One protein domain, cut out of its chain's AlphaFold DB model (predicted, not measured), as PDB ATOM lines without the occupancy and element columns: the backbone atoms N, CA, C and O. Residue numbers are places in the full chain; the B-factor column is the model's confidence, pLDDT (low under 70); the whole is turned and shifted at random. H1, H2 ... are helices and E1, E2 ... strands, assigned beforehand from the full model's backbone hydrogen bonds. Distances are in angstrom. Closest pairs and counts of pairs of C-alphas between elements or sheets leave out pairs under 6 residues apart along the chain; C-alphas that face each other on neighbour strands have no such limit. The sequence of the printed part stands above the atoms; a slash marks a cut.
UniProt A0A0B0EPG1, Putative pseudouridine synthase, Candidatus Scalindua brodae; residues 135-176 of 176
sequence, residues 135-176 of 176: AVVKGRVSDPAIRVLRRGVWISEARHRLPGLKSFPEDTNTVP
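This is residues 135 to 176 of the 176 residues of the protein "Putative pseudouridine synthase" of Candidatus Scalindua brodae (UniProt A0A0B0EPG1). With little regular structure, this is a short helix, H1, leading into a small hairpin, E1 and E2, at one end, from which a long unnamed stretch runs back to the opposite end, where residues 171 to 176 stick out. The printed part has 42 residues, 15 of them in named elements, in the order H1, E1, E2; the class is mixed, and the two-strand sheet, E1 - E2, is antiparallel. It is loose, with a radius of gyration of the C-alphas of 12.1 A, and spans 37 by 19 by 16 A.

After H1, residues 143 to 151, a tight link leads to E1, residues 153 to 155. Another tight link leads to E2, residues 158 to 160, an antiparallel neighbour at 134 degrees. Look at N 153 and O 160, within hydrogen-bond range at 2.9 A. H1 and E2 are only just apart, closest 8.2 A. In H1 every O i to N i+4 pair is within hydrogen-bond range.

Find C-alpha 143 at (36.101, 16.568, 28.864); from there H1 runs 12.4 A. E1 and E2 each measure 6.4 A, and E2 ends at C-alpha 160, (25.206, 28.337, 20.632).

The C-alphas of Glu 157 and Asn 173 are the two farthest apart, 37.9 A. The printed part has no cut and no long link between named elements; residues 171 to 176 are under pLDDT 70.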
ATOM      1  N   ALA A 135      34.871  17.890  12.617       91.81
ATOM      2  CA  ALA A 135      35.846  18.947  12.850       91.81
ATOM      3  C   ALA A 135      37.105  18.359  13.486       91.81
ATOM      4  O   ALA A 135      37.052  17.816  14.591       91.81
ATOM      5  N   VAL A 136      38.234  18.500  12.794       90.56
ATOM      6  CA  VAL A 136      39.555  18.148  13.318       90.56
ATOM      7  C   VAL A 136      40.145  19.379  13.995       90.56
ATOM      8  O   VAL A 136      40.105  20.484  13.451       90.56
ATOM      9  N   VAL A 137      40.676  19.204  15.203       90.38
ATOM     10  CA  VAL A 137      41.253  20.293  15.998       90.38
ATOM     11  C   VAL A 137      42.691  19.979  16.375       90.38
ATOM     12  O   VAL A 137      43.064  18.825  16.567       90.38
ATOM     13  N   LYS A 138      43.507  21.021  16.537       89.38
ATOM     14  CA  LYS A 138      44.874  20.866  17.033       89.38
ATOM     15  C   LYS A 138      44.857  20.553  18.533       89.38
ATOM     16  O   LYS A 138      44.362  21.350  19.328       89.38
ATOM     17  N   GLY A 139      45.471  19.437  18.919       87.88
ATOM     18  CA  GLY A 139      45.568  18.994  20.311       87.88
ATOM     19  C   GLY A 139      44.420  18.072  20.723       87.88
ATOM     20  O   GLY A 139      43.777  17.448  19.886       87.88
ATOM     21  N   ARG A 140      44.175  17.953  22.032       85.12
ATOM     22  CA  ARG A 140      43.104  17.108  22.580       85.12
ATOM     23  C   ARG A 140      41.981  17.968  23.138       85.12
ATOM     24  O   ARG A 140      42.229  18.864  23.944       85.12
ATOM     25  N   VAL A 141      40.743  17.661  22.757       87.38
ATOM     26  CA  VAL A 141      39.565  18.265  23.388       87.38
ATOM     27  C   VAL A 141      39.367  17.605  24.747       87.38
ATOM     28  O   VAL A 141      39.131  16.403  24.828       87.38
ATOM     29  N   SER A 142      39.488  18.380  25.820       90.19
ATOM     30  CA  SER A 142      39.309  17.869  27.177       90.19
ATOM     31  C   SER A 142      37.824  17.708  27.527       90.19
ATOM     32  O   SER A 142      36.980  18.487  27.076       90.19
ATOM     33  N   ASP A 143      37.484  16.750  28.394       90.06
ATOM     34  CA  ASP A 143      36.101  16.568  28.864       90.06
ATOM     35  C   ASP A 143      35.475  17.845  29.463       90.06
ATOM     36  O   ASP A 143      34.292  18.104  29.208       90.06
ATOM     37  N   PRO A 144      36.207  18.686  30.233       92.25
ATOM     38  CA  PRO A 144      35.702  19.993  30.644       92.25
ATOM     39  C   PRO A 144      35.289  20.881  29.463       92.25
ATOM     40  O   PRO A 144      34.208  21.470  29.512       92.25
ATOM     41  N   ALA A 145      36.090  20.940  28.394       90.62
ATOM     42  CA  ALA A 145      35.770  21.732  27.208       90.62
ATOM     43  C   ALA A 145      34.512  21.204  26.497       90.62
ATOM     44  O   ALA A 145      33.622  21.986  26.158       90.62
ATOM     45  N   ILE A 146      34.371  19.880  26.364       90.44
ATOM     46  CA  ILE A 146      33.166  19.246  25.796       90.44
ATOM     47  C   ILE A 146      31.922  19.619  26.609       90.44
ATOM     48  O   ILE A 146      30.887  19.975  26.038       90.44
ATOM     49  N   ARG A 147      32.003  19.584  27.947       90.56
ATOM     50  CA  ARG A 147      30.885  19.983  28.821       90.56
ATOM     51  C   ARG A 147      30.494  21.447  28.624       90.56
ATOM     52  O   ARG A 147      29.300  21.747  28.605       90.56
ATOM     53  N   VAL A 148      31.469  22.342  28.458       91.62
ATOM     54  CA  VAL A 148      31.217  23.763  28.166       91.62
ATOM     55  C   VAL A 148      30.516  23.918  26.813       91.62
ATOM     56  O   VAL A 148      29.458  24.540  26.752       91.62
ATOM     57  N   LEU A 149      31.017  23.274  25.755       91.69
ATOM     58  CA  LEU A 149      30.421  23.329  24.412       91.69
ATOM     59  C   LEU A 149      28.986  22.771  24.367       91.69
ATOM     60  O   LEU A 149      28.110  23.348  23.716       91.69
ATOM     61  N   ARG A 150      28.705  21.693  25.112       91.50
ATOM     62  CA  ARG A 150      27.349  21.125  25.241       91.50
ATOM     63  C   ARG A 150      26.382  22.065  25.969       91.50
ATOM     64  O   ARG A 150      25.231  22.196  25.558       91.50
ATOM     65  N   ARG A 151      26.838  22.746  27.031       91.31
ATOM     66  CA  ARG A 151      26.049  23.772  27.758       91.31
ATOM     67  C   ARG A 151      25.883  25.060  26.954       91.31
ATOM     68  O   ARG A 151      24.944  25.827  27.189       91.31
ATOM     69  N   GLY A 152      26.776  25.270  26.003       91.19
ATOM     70  CA  GLY A 152      26.765  26.337  25.030       91.19
ATOM     71  C   GLY A 152      27.680  27.492  25.372       91.19
ATOM     72  O   GLY A 152      27.895  27.821  26.537       91.19
ATOM     73  N   VAL A 153      28.165  28.117  24.311       93.06
ATOM     74  CA  VAL A 153      29.137  29.206  24.313       93.06
ATOM     75  C   VAL A 153      28.551  30.419  23.603       93.06
ATOM     76  O   VAL A 153      27.695  30.282  22.726       93.06
ATOM     77  N   TRP A 154      28.989  31.609  24.000       91.94
ATOM     78  CA  TRP A 154      28.627  32.847  23.321       91.94
ATOM     79  C   TRP A 154      29.533  33.043  22.111       91.94
ATOM     80  O   TRP A 154      30.755  33.008  22.240       91.94
ATOM     81  N   ILE A 155      28.926  33.215  20.940       90.50
ATOM     82  CA  ILE A 155      29.616  33.555  19.698       90.50
ATOM     83  C   ILE A 155      28.869  34.750  19.118       90.50
ATOM     84  O   ILE A 155      27.697  34.634  18.763       90.50
ATOM     85  N   SER A 156      29.544  35.897  19.036       87.81
ATOM     86  CA  SER A 156      28.889  37.173  18.728       87.81
ATOM     87  C   SER A 156      27.723  37.432  19.705       87.81
ATOM     88  O   SER A 156      27.870  37.229  20.909       87.81
ATOM     89  N   GLU A 157      26.562  37.846  19.206       85.56
ATOM     90  CA  GLU A 157      25.381  38.206  20.001       85.56
ATOM     91  C   GLU A 157      24.499  37.007  20.405       85.56
ATOM     92  O   GLU A 157      23.440  37.189  21.004       85.56
ATOM     93  N   ALA A 158      24.902  35.769  20.092       86.19
ATOM     94  CA  ALA A 158      24.079  34.582  20.311       86.19
ATOM     95  C   ALA A 158      24.801  33.478  21.092       86.19
ATOM     96  O   ALA A 158      26.007  33.250  20.973       86.19
ATOM     97  N   ARG A 159      24.025  32.736  21.889       91.50
ATOM     98  CA  ARG A 159      24.497  31.546  22.601       91.50
ATOM     99  C   ARG A 159      24.216  30.291  21.779       91.50
ATOM    100  O   ARG A 159      23.062  29.957  21.522       91.50
ATOM    101  N   HIS A 160      25.268  29.553  21.443       89.50
ATOM    102  CA  HIS A 160      25.206  28.337  20.632       89.50
ATOM    103  C   HIS A 160      25.518  27.099  21.468       89.50
ATOM    104  O   HIS A 160      26.454  27.109  22.258       89.50
ATOM    105  N   ARG A 161      24.742  26.024  21.290       89.12
ATOM    106  CA  ARG A 161      24.901  24.742  21.999       89.12
ATOM    107  C   ARG A 161      25.194  23.623  21.010       89.12
ATOM    108  O   ARG A 161      24.598  23.598  19.939       89.12
ATOM    109  N   LEU A 162      26.037  22.674  21.412       86.75
ATOM    110  CA  LEU A 162      26.347  21.469  20.634       86.75
ATOM    111  C   LEU A 162      25.915  20.204  21.402       86.75
ATOM    112  O   LEU A 162      26.771  19.479  21.911       86.75
ATOM    113  N   PRO A 163      24.602  19.932  21.545       81.88
ATOM    114  CA  PRO A 163      24.117  18.812  22.357       81.88
ATOM    115  C   PRO A 163      24.601  17.449  21.835       81.88
ATOM    116  O   PRO A 163      24.931  16.575  22.631       81.88
ATOM    117  N   GLY A 164      24.718  17.299  20.510       85.75
ATOM    118  CA  GLY A 164      25.179  16.078  19.841       85.75
ATOM    119  C   GLY A 164      26.699  15.927  19.710       85.75
ATOM    120  O   GLY A 164      27.141  15.039  18.988       85.75
ATOM    121  N   LEU A 165      27.510  16.773  20.364       90.19
ATOM    122  CA  LEU A 165      28.972  16.727  20.234       90.19
ATOM    123  C   LEU A 165      29.534  15.379  20.707       90.19
ATOM    124  O   LEU A 165      29.375  15.009  21.876       90.19
ATOM    125  N   LYS A 166      30.244  14.695  19.809       87.38
ATOM    126  CA  LYS A 166      31.048  13.497  20.072       87.38
ATOM    127  C   LYS A 166      32.505  13.805  19.717       87.38
ATOM    128  O   LYS A 166      32.751  14.507  18.742       87.38
ATOM    129  N   SER A 167      33.446  13.298  20.506       86.00
ATOM    130  CA  SER A 167      34.886  13.416  20.255       86.00
ATOM    131  C   SER A 167      35.509  12.032  20.203       86.00
ATOM    132  O   SER A 167      35.176  11.181  21.029       86.00
ATOM    133  N   PHE A 168      36.431  11.827  19.275       85.69
ATOM    134  CA  PHE A 168      37.177  10.588  19.109       85.69
ATOM    135  C   PHE A 168      38.603  10.909  18.625       85.69
ATOM    136  O   PHE A 168      38.815  11.998  18.082       85.69
ATOM    137  N   PRO A 169      39.592  10.034  18.881       80.88
ATOM    138  CA  PRO A 169      40.942  10.178  18.333       80.88
ATOM    139  C   PRO A 169      40.935  10.132  16.798       80.88
ATOM    140  O   PRO A 169      40.087   9.469  16.211       80.88
ATOM    141  N   GLU A 170      41.892  10.801  16.154       72.12
ATOM    142  CA  GLU A 170      42.020  10.832  14.684       72.12
ATOM    143  C   GLU A 170      42.362   9.449  14.086       72.12
ATOM    144  O   GLU A 170      41.940   9.140  12.978       72.12
ATOM    145  N   ASP A 171      43.026   8.576  14.854       59.50
ATOM    146  CA  ASP A 171      43.559   7.276  14.399       59.50
ATOM    147  C   ASP A 171      42.517   6.163  14.180       59.50
ATOM    148  O   ASP A 171      42.861   5.001  13.952       59.50
ATOM    149  N   THR A 172      41.226   6.470  14.242       52.16
ATOM    150  CA  THR A 172      40.190   5.498  13.902       52.16
ATOM    151  C   THR A 172      39.774   5.677  12.447       52.16
ATOM    152  O   THR A 172      39.103   6.648  12.115       52.16
ATOM    153  N   ASN A 173      40.066   4.679  11.600       48.88
ATOM    154  CA  ASN A 173      39.480   4.456  10.259       48.88
ATOM    155  C   ASN A 173      37.933   4.321  10.258       48.88
ATOM    156  O   ASN A 173      37.329   3.795   9.326       48.88
ATOM    157  N   THR A 174      37.279   4.779  11.315       46.88
ATOM    158  CA  THR A 174      35.848   4.813  11.529       46.88
ATOM    159  C   THR A 174      35.439   6.276  11.609       46.88
ATOM    160  O   THR A 174      35.377   6.882  12.677       46.88
ATOM    161  N   VAL A 175      35.130   6.847  10.446       49.78
ATOM    162  CA  VAL A 175      34.101   7.886  10.398       49.78
ATOM    163  C   VAL A 175      32.795   7.177  10.797       49.78
ATOM    164  O   VAL A 175      32.496   6.145  10.192       49.78
ATOM    165  N   PRO A 176      32.080   7.610  11.850       49.44
ATOM    166  CA  PRO A 176      30.796   7.011  12.213       49.44
ATOM    167  C   PRO A 176      29.719   7.232  11.147       49.44
ATOM    168  O   PRO A 176      29.806   8.241  10.408       49.44
TER     169      PRO A 176